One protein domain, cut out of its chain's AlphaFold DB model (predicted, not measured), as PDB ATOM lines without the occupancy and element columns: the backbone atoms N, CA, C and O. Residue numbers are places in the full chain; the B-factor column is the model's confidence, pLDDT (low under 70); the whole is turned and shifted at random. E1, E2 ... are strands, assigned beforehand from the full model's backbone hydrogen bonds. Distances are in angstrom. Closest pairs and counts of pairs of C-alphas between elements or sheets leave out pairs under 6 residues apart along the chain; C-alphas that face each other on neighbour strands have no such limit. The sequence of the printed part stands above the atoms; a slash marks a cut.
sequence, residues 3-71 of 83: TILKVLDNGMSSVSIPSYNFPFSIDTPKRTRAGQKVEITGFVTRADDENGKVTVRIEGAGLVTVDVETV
ATOM      1  N   THR A   3      -2.370   4.773  10.352       97.44
ATOM      2  CA  THR A   3      -1.384   3.822   9.811       97.44
ATOM      3  C   THR A   3      -0.146   3.794  10.693       97.44
ATOM      4  O   THR A   3       0.452   4.843  10.920       97.44
ATOM      5  N   ILE A   4       0.288   2.614  11.146       97.75
ATOM      6  CA  ILE A   4       1.568   2.470  11.847       97.75
ATOM      7  C   ILE A   4       2.710   2.757  10.876       97.75
ATOM      8  O   ILE A   4       2.888   2.046   9.888       97.75
ATOM      9  N   LEU A   5       3.520   3.764  11.177       97.56
ATOM     10  CA  LEU A   5       4.754   4.053  10.452       97.56
ATOM     11  C   LEU A   5       5.907   3.219  11.009       97.56
ATOM     12  O   LEU A   5       6.663   2.613  10.253       97.56
ATOM     13  N   LYS A   6       6.026   3.162  12.339       97.19
ATOM     14  CA  LYS A   6       7.102   2.449  13.034       97.19
ATOM     15  C   LYS A   6       6.679   2.065  14.450       97.19
ATOM     16  O   LYS A   6       6.092   2.884  15.149       97.19
ATOM     17  N   VAL A   7       7.038   0.857  14.880       96.31
ATOM     18  CA  VAL A   7       6.979   0.444  16.294       96.31
ATOM     19  C   VAL A   7       8.299   0.839  16.959       96.31
ATOM     20  O   VAL A   7       9.366   0.597  16.394       96.31
ATOM     21  N   LEU A   8       8.224   1.502  18.108       93.94
ATOM     22  CA  LEU A   8       9.364   2.002  18.873       93.94
ATOM     23  C   LEU A   8       9.660   1.063  20.052       93.94
ATOM     24  O   LEU A   8       8.764   0.412  20.590       93.94
ATOM     25  N   ASP A   9      10.916   1.034  20.495       92.31
ATOM     26  CA  ASP A   9      11.388   0.099  21.533       92.31
ATOM     27  C   ASP A   9      10.874   0.437  22.947       92.31
ATOM     28  O   ASP A   9      11.049  -0.335  23.886       92.31
ATOM     29  N   ASN A  10      10.214   1.586  23.109       91.06
ATOM     30  CA  ASN A  10       9.649   2.073  24.369       91.06
ATOM     31  C   ASN A  10       8.151   1.755  24.531       91.06
ATOM     32  O   ASN A  10       7.482   2.377  25.352       91.06
ATOM     33  N   GLY A  11       7.606   0.837  23.729       91.69
ATOM     34  CA  GLY A  11       6.184   0.487  23.764       91.69
ATOM     35  C   GLY A  11       5.276   1.466  23.017       91.69
ATOM     36  O   GLY A  11       4.070   1.238  22.957       91.69
ATOM     37  N   MET A  12       5.827   2.493  22.364       94.50
ATOM     38  CA  MET A  12       5.071   3.447  21.549       94.50
ATOM     39  C   MET A  12       5.122   3.084  20.064       94.50
ATOM     40  O   MET A  12       6.046   2.432  19.587       94.50
ATOM     41  N   SER A  13       4.139   3.536  19.301       96.25
ATOM     42  CA  SER A  13       4.128   3.443  17.845       96.25
ATOM     43  C   SER A  13       3.967   4.830  17.244       96.25
ATOM     44  O   SER A  13       3.088   5.591  17.640       96.25
ATOM     45  N   SER A  14       4.811   5.144  16.265       96.69
ATOM     46  CA  SER A  14       4.635   6.314  15.413       96.69
ATOM     47  C   SER A  14       3.589   5.998  14.352       96.69
ATOM     48  O   SER A  14       3.681   4.968  13.677       96.69
ATOM     49  N   VAL A  15       2.598   6.873  14.200       97.12
ATOM     50  CA  VAL A  15       1.467   6.702  13.291       97.12
ATOM     51  C   VAL A  15       1.274   7.911  12.389       97.12
ATOM     52  O   VAL A  15       1.554   9.048  12.765       97.12
ATOM     53  N   SER A  16       0.759   7.655  11.190       97.50
ATOM     54  CA  SER A  16       0.192   8.674  10.316       97.50
ATOM     55  C   SER A  16      -1.308   8.748  10.564       97.50
ATOM     56  O   SER A  16      -2.018   7.738  10.468       97.50
ATOM     57  N   ILE A  17      -1.771   9.950  10.894       96.69
ATOM     58  CA  ILE A  17      -3.181  10.274  11.079       96.69
ATOM     59  C   ILE A  17      -3.621  11.073   9.846       96.69
ATOM     60  O   ILE A  17      -2.937  12.038   9.495       96.69
ATOM     61  N   PRO A  18      -4.714  10.698   9.159       95.75
ATOM     62  CA  PRO A  18      -5.220  11.484   8.036       95.75
ATOM     63  C   PRO A  18      -5.419  12.951   8.433       95.75
ATOM     64  O   PRO A  18      -5.831  13.219   9.559       95.75
ATOM     65  N   SER A  19      -5.116  13.886   7.527       96.12
ATOM     66  CA  SER A  19      -5.118  15.353   7.730       96.12
ATOM     67  C   SER A  19      -4.151  15.929   8.778       96.12
ATOM     68  O   SER A  19      -4.056  17.151   8.920       96.12
ATOM     69  N   TYR A  20      -3.395  15.085   9.483       95.44
ATOM     70  CA  TYR A  20      -2.350  15.523  10.399       95.44
ATOM     71  C   TYR A  20      -0.978  15.338   9.743       95.44
ATOM     72  O   TYR A  20      -0.553  14.227   9.432       95.44
ATOM     73  N   ASN A  21      -0.277  16.447   9.519       93.00
ATOM     74  CA  ASN A  21       0.928  16.467   8.680       93.00
ATOM     75  C   ASN A  21       2.186  15.900   9.356       93.00
ATOM     76  O   ASN A  21       3.198  15.697   8.686       93.00
ATOM     77  N   PHE A  22       2.147  15.660  10.667       93.44
ATOM     78  CA  PHE A  22       3.295  15.183  11.433       93.44
ATOM     79  C   PHE A  22       3.044  13.772  11.969       93.44
ATOM     80  O   PHE A  22       1.910  13.433  12.300       93.44
ATOM     81  N   PRO A  23       4.075  12.920  12.086       94.62
ATOM     82  CA  PRO A  23       3.928  11.657  12.790       94.62
ATOM     83  C   PRO A  23       3.478  11.888  14.234       94.62
ATOM     84  O   PRO A  23       4.023  12.742  14.933       94.62
ATOM     85  N   PHE A  24       2.507  11.103  14.684       95.56
ATOM     86  CA  PHE A  24       1.993  11.150  16.050       95.56
ATOM     87  C   PHE A  24       2.385   9.873  16.791       95.56
ATOM     88  O   PHE A  24       2.437   8.807  16.182       95.56
ATOM     89  N   SER A  25       2.682   9.957  18.085       95.25
ATOM     90  CA  SER A  25       3.053   8.783  18.887       95.25
ATOM     91  C   SER A  25       1.884   8.345  19.755       95.25
ATOM     92  O   SER A  25       1.330   9.161  20.482       95.25
ATOM     93  N   ILE A  26       1.544   7.058  19.704       95.06
ATOM     94  CA  ILE A  26       0.505   6.427  20.530       95.06
ATOM     95  C   ILE A  26       1.072   5.209  21.260       95.06
ATOM     96  O   ILE A  26       2.088   4.658  20.827       95.06
ATOM     97  N   ASP A  27       0.397   4.745  22.310       94.50
ATOM     98  CA  ASP A  27       0.673   3.426  22.881       94.50
ATOM     99  C   ASP A  27       0.521   2.353  21.798       94.50
ATOM    100  O   ASP A  27      -0.450   2.348  21.037       94.50
ATOM    101  N   THR A  28       1.490   1.440  21.702       93.25
ATOM    102  CA  THR A  28       1.480   0.408  20.660       93.25
ATOM    103  C   THR A  28       0.301  -0.537  20.870       93.25
ATOM    104  O   THR A  28       0.272  -1.257  21.876       93.25
ATOM    105  N   PRO A  29      -0.642  -0.632  19.912       90.38
ATOM    106  CA  PRO A  29      -1.695  -1.628  20.002       90.38
ATOM    107  C   PRO A  29      -1.090  -3.040  19.978       90.38
ATOM    108  O   PRO A  29       0.015  -3.280  19.471       90.38
ATOM    109  N   LYS A  30      -1.793  -4.020  20.547       88.50
ATOM    110  CA  LYS A  30      -1.256  -5.383  20.648       88.50
ATOM    111  C   LYS A  30      -1.018  -5.983  19.259       88.50
ATOM    112  O   LYS A  30      -1.916  -6.005  18.426       88.50
ATOM    113  N   ARG A  31       0.170  -6.575  19.073       87.31
ATOM    114  CA  ARG A  31       0.573  -7.333  17.867       87.31
ATOM    115  C   ARG A  31       0.609  -6.506  16.572       87.31
ATOM    116  O   ARG A  31       0.464  -7.073  15.491       87.31
ATOM    117  N   THR A  32       0.829  -5.198  16.671       91.88
ATOM    118  CA  THR A  32       0.865  -4.314  15.497       91.88
ATOM    119  C   THR A  32       2.225  -4.311  14.797       91.88
ATOM    120  O   THR A  32       3.259  -4.533  15.430       91.88
ATOM    121  N   ARG A  33       2.241  -4.052  13.484       94.75
ATOM    122  CA  ARG A  33       3.460  -3.906  12.663       94.75
ATOM    123  C   ARG A  33       3.391  -2.646  11.798       94.75
ATOM    124  O   ARG A  33       2.306  -2.129  11.546       94.75
ATOM    125  N   ALA A  34       4.539  -2.177  11.310       96.50
ATOM    126  CA  ALA A  34       4.595  -1.078  10.344       96.50
ATOM    127  C   ALA A  34       3.759  -1.385   9.083       96.50
ATOM    128  O   ALA A  34       3.704  -2.526   8.627       96.50
ATOM    129  N   GLY A  35       3.090  -0.364   8.546       97.06
ATOM    130  CA  GLY A  35       2.158  -0.445   7.419       97.06
ATOM    131  C   GLY A  35       0.729  -0.853   7.791       97.06
ATOM    132  O   GLY A  35      -0.181  -0.694   6.979       97.06
ATOM    133  N   GLN A  36       0.494  -1.352   9.007       97.19
ATOM    134  CA  GLN A  36      -0.838  -1.772   9.434       97.19
ATOM    135  C   GLN A  36      -1.748  -0.569   9.708       97.19
ATOM    136  O   GLN A  36      -1.340   0.395  10.356       97.19
ATOM    137  N   LYS A  37      -3.007  -0.660   9.266       95.94
ATOM    138  CA  LYS A  37      -4.072   0.252   9.695       95.94
ATOM    139  C   LYS A  37      -4.673  -0.234  11.009       95.94
ATOM    140  O   LYS A  37      -5.013  -1.410  11.127       95.94
ATOM    141  N   VAL A  38      -4.825   0.671  11.968       94.38
ATOM    142  CA  VAL A  38      -5.460   0.400  13.262       94.38
ATOM    143  C   VAL A  38      -6.529   1.435  13.576       94.38
ATOM    144  O   VAL A  38      -6.496   2.573  13.092       94.38
ATOM    145  N   GLU A  39      -7.503   1.029  14.377       92.06
ATOM    146  CA  GLU A  39      -8.482   1.937  14.959       92.06
ATOM    147  C   GLU A  39      -7.898   2.594  16.202       92.06
ATOM    148  O   GLU A  39      -7.215   1.957  17.004       92.06
ATOM    149  N   ILE A  40      -8.162   3.890  16.328       91.25
ATOM    150  CA  ILE A  40      -7.925   4.648  17.546       91.25
ATOM    151  C   ILE A  40      -9.202   5.419  17.846       91.25
ATOM    152  O   ILE A  40      -9.854   5.933  16.936       91.25
ATOM    153  N   THR A  41      -9.547   5.480  19.121       92.31
ATOM    154  CA  THR A  41     -10.714   6.196  19.622       92.31
ATOM    155  C   THR A  41     -10.257   7.316  20.539       92.31
ATOM    156  O   THR A  41      -9.195   7.249  21.161       92.31
ATOM    157  N   GLY A  42     -11.064   8.363  20.625       92.50
ATOM    158  CA  GLY A  42     -10.799   9.497  21.492       92.50
ATOM    159  C   GLY A  42     -12.038  10.361  21.647       92.50
ATOM    160  O   GLY A  42     -13.062  10.126  21.005       92.50
ATOM    161  N   PHE A  43     -11.931  11.374  22.497       94.12
ATOM    162  CA  PHE A  43     -13.029  12.292  22.780       94.12
ATOM    163  C   PHE A  43     -12.791  13.625  22.086       94.12
ATOM    164  O   PHE A  43     -11.713  14.205  22.213       94.12
ATOM    165  N   VAL A  44     -13.797  14.133  21.376       94.00
ATOM    166  CA  VAL A  44     -13.740  15.483  20.805       94.00
ATOM    167  C   VAL A  44     -13.742  16.495  21.951       94.00
ATOM    168  O   VAL A  44     -14.658  16.512  22.768       94.00
ATOM    169  N   THR A  45     -12.710  17.334  22.019       96.56
ATOM    170  CA  THR A  45     -12.574  18.394  23.032       96.56
ATOM    171  C   THR A  45     -12.835  19.787  22.470       96.56
ATOM    172  O   THR A  45     -13.086  20.713  23.235       96.56
ATOM    173  N   ARG A  46     -12.751  19.953  21.144       96.50
ATOM    174  CA  ARG A  46     -13.067  21.198  20.431       96.50
ATOM    175  C   ARG A  46     -13.543  20.877  19.017       96.50
ATOM    176  O   ARG A  46     -12.935  20.041  18.354       96.50
ATOM    177  N   ALA A  47     -14.576  21.579  18.566       96.00
ATOM    178  CA  ALA A  47     -14.976  21.654  17.166       96.00
ATOM    179  C   ALA A  47     -14.739  23.086  16.667       96.00
ATOM    180  O   ALA A  47     -15.022  24.047  17.384       96.00
ATOM    181  N   ASP A  48     -14.141  23.214  15.488       95.50
ATOM    182  CA  ASP A  48     -13.955  24.459  14.749       95.50
ATOM    183  C   ASP A  48     -14.684  24.301  13.412       95.50
ATOM    184  O   ASP A  48     -14.121  23.819  12.424       95.50
ATOM    185  N   ASP A  49     -15.974  24.639  13.430       92.81
ATOM    186  CA  ASP A  49     -16.878  24.450  12.296       92.81
ATOM    187  C   ASP A  49     -16.528  25.374  11.123       92.81
ATOM    188  O   ASP A  49     -16.729  25.000   9.969       92.81
ATOM    189  N   GLU A  50     -15.956  26.551  11.400       94.88
ATOM    190  CA  GLU A  50     -15.537  27.511  10.371       94.88
ATOM    191  C   GLU A  50     -14.407  26.941   9.509       94.88
ATOM    192  O   GLU A  50     -14.412  27.098   8.288       94.88
ATOM    193  N   ASN A  51     -13.468  26.229  10.138       94.31
ATOM    194  CA  ASN A  51     -12.319  25.634   9.458       94.31
ATOM    195  C   ASN A  51     -12.491  24.138   9.148       94.31
ATOM    196  O   ASN A  51     -11.572  23.526   8.604       94.31
ATOM    197  N   GLY A  52     -13.625  23.529   9.514       96.31
ATOM    198  CA  GLY A  52     -13.878  22.096   9.327       96.31
ATOM    199  C   GLY A  52     -12.938  21.190  10.131       96.31
ATOM    200  O   GLY A  52     -12.660  20.061   9.719       96.31
ATOM    201  N   LYS A  53     -12.421  21.671  11.269       96.88
ATOM    202  CA  LYS A  53     -11.435  20.960  12.096       96.88
ATOM    203  C   LYS A  53     -12.039  20.500  13.418       96.88
ATOM    204  O   LYS A  53     -12.857  21.180  14.029       96.88
ATOM    205  N   VAL A  54     -11.554  19.375  13.926       96.81
ATOM    206  CA  VAL A  54     -11.877  18.880  15.268       96.81
ATOM    207  C   VAL A  54     -10.605  18.532  16.024       96.81
ATOM    208  O   VAL A  54      -9.679  17.943  15.469       96.81
ATOM    209  N   THR A  55     -10.556  18.887  17.307       96.94
ATOM    210  CA  THR A  55      -9.499  18.450  18.222       96.94
ATOM    211  C   THR A  55     -10.001  17.272  19.043       96.94
ATOM    212  O   THR A  55     -11.006  17.382  19.750       96.94
ATOM    213  N   VAL A  56      -9.282  16.158  18.969       95.75
ATOM    214  CA  VAL A  56      -9.587  14.904  19.657       95.75
ATOM    215  C   VAL A  56      -8.513  14.623  20.700       95.75
ATOM    216  O   VAL A  56      -7.317  14.691  20.413       95.75
ATOM    217  N   ARG A  57      -8.935  14.267  21.913       95.75
ATOM    218  CA  ARG A  57      -8.071  13.706  22.949       95.75
ATOM    219  C   ARG A  57      -7.999  12.196  22.794       95.75
ATOM    220  O   ARG A  57      -8.992  11.508  23.027       95.75
ATOM    221  N   ILE A  58      -6.820  11.704  22.440       93.56
ATOM    222  CA  ILE A  58      -6.492  10.281  22.383       93.56
ATOM    223  C   ILE A  58      -5.880   9.890  23.730       93.56
ATOM    224  O   ILE A  58      -4.919  10.513  24.198       93.56
ATOM    225  N   GLU A  59      -6.451   8.871  24.370       88.81
ATOM    226  CA  GLU A  59      -5.922   8.339  25.627       88.81
ATOM    227  C   GLU A  59      -4.489   7.819  25.434       88.81
ATOM    228  O   GLU A  59      -4.170   7.214  24.414       88.81
ATOM    229  N   GLY A  60      -3.598   8.128  26.381       85.62
ATOM    230  CA  GLY A  60      -2.184   7.734  26.316       85.62
ATOM    231  C   GLY A  60      -1.304   8.540  25.346       85.62
ATOM    232  O   GLY A  60      -0.086   8.416  25.404       85.62
ATOM    233  N   ALA A  61      -1.874   9.405  24.496       88.69
ATOM    234  CA  ALA A  61      -1.113  10.072  23.431       88.69
ATOM    235  C   ALA A  61      -1.215  11.608  23.422       88.69
ATOM    236  O   ALA A  61      -0.231  12.289  23.134       88.69
ATOM    237  N   GLY A  62      -2.378  12.178  23.762       92.19
ATOM    238  CA  GLY A  62      -2.576  13.632  23.841       92.19
ATOM    239  C   GLY A  62      -3.647  14.172  22.892       92.19
ATOM    240  O   GLY A  62      -4.600  13.472  22.556       92.19
ATOM    241  N   LEU A  63      -3.526  15.448  22.517       95.56
ATOM    242  CA  LEU A  63      -4.475  16.141  21.639       95.56
ATOM    243  C   LEU A  63      -3.981  16.136  20.190       95.56
ATOM    244  O   LEU A  63      -2.820  16.451  19.932       95.56
ATOM    245  N   VAL A  64      -4.884  15.859  19.254       96.12
ATOM    246  CA  VAL A  64      -4.633  15.980  17.814       96.12
ATOM    247  C   VAL A  64      -5.763  16.766  17.157       96.12
ATOM    248  O   VAL A  64      -6.928  16.546  17.476       96.12
ATOM    249  N   THR A  65      -5.423  17.677  16.246       96.94
ATOM    250  CA  THR A  65      -6.402  18.403  15.428       96.94
ATOM    251  C   THR A  65      -6.384  17.852  14.010       96.94
ATOM    252  O   THR A  65      -5.326  17.804  13.383       96.94
ATOM    253  N   VAL A  66      -7.552  17.442  13.525       96.75
ATOM    254  CA  VAL A  66      -7.761  16.787  12.226       96.75
ATOM    255  C   VAL A  66      -8.961  17.397  11.504       96.75
ATOM    256  O   VAL A  66      -9.763  18.102  12.117       96.75
ATOM    257  N   ASP A  67      -9.088  17.130  10.209       97.06
ATOM    258  CA  ASP A  67     -10.290  17.428   9.433       97.06
ATOM    259  C   ASP A  67     -11.456  16.556   9.894       97.06
ATOM    260  O   ASP A  67     -11.306  15.343  10.078       97.06
ATOM    261  N   VAL A  68     -12.633  17.165  10.050       95.25
ATOM    262  CA  VAL A  68     -13.846  16.479  10.519       95.25
ATOM    263  C   VAL A  68     -14.229  15.296   9.622       95.25
ATOM    264  O   VAL A  68     -14.651  14.258  10.124       95.25
ATOM    265  N   GLU A  69     -13.984  15.389   8.312       94.44
ATOM    266  CA  GLU A  69     -14.254  14.320   7.337       94.44
ATOM    267  C   GLU A  69     -13.389  13.063   7.529       94.44
ATOM    268  O   GLU A  69     -13.721  11.989   7.029       94.44
ATOM    269  N   THR A  70     -12.283  13.172   8.271       93.62
ATOM    270  CA  THR A  70     -11.392  12.038   8.559       93.62
ATOM    271  C   THR A  70     -11.804  11.248   9.802       93.62
ATOM    272  O   THR A  70     -11.221  10.195  10.092       93.62
ATOM    273  N   VAL A  71     -12.808  11.740  10.531       92.06
ATOM    274  CA  VAL A  71     -13.318  11.154  11.770       92.06
ATOM    275  C   VAL A  71     -14.645  10.446  11.509       92.06
ATOM    276  O   VAL A  71     -15.561  10.983  10.897       92.06
TER     277      VAL A  71
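This is residues 3 to 71 of the 83 residues of an uncharacterized protein of Mesorhizobium sp (UniProt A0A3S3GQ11). Two small three-stranded sheets stand one after the other along the longest axis, E1 to E3 in one and E4 to E6 in the other, with the edge strands E3 and E6 near each other where the two halves meet. A long loop stretch, residues 28 to 41, runs past E1 on its way from the first sheet to the second. The printed part has 69 residues with no named helix and six named strands, E1 to E6, and 33 of the 69 are in these strands, under half; the class is all strand, and both sheets are antiparallel, in the orders E1 - E2 - E3 and E4 - E5 - E6. The whole is compact, with a radius of gyration of the C-alphas of 12.3 A, and only just elongated, spanning 39 by 20 by 17 A.

E1, residues 3 to 7, and E2, residues 12 to 16, form an antiparallel hairpin at 148 degrees; N 5 and O 14 are 2.8 A apart, within hydrogen-bond range. E3, residues 24 to 27, forms a hairpin with E2 at 140 degrees, with N 13 and O 26 at 2.8 A. These strands make a meander, each strand the antiparallel neighbour of the one before. E4, residues 42 to 48, and E5, residues 53 to 58, form a hairpin at 157 degrees, with N 45 and O 55 at 2.8 A. E6, residues 62 to 67, forms a hairpin with E5 at 151 degrees, with N 56 and O 64 at 2.8 A, and E4, E5 and E6 are a second meander. This second sheet is strongly twisted, its C-alphas up to 4.6 A off the best plane. E3 and E6 are near each other, with 5 pairs of C-alphas within 10 A. E3 and E5 are only just apart, closest 8.2 A, and E3 and E4 are apart.

E1 begins at C-alpha 3, (-1.384, 3.822, 9.811), and is 11.1 A long. E2 is 13.3 A long and E3 10.4 A. E4 begins at C-alpha 42, (-10.799, 9.497, 21.492), and is 16.7 A long. E5 is 15.6 A long; E6 is 16.8 A long and ends at C-alpha 67, (-10.290, 17.428, 9.433).

The two C-alphas farthest apart, those of Asp 9 and Glu 50, are 40.0 A apart. The link from E3 to E4 is long, 14 residues; that from E2 to E3 is short, and the other three are tight. The printed part has no cut. Its mean pLDDT is 94.5, and no printed residue is under 70.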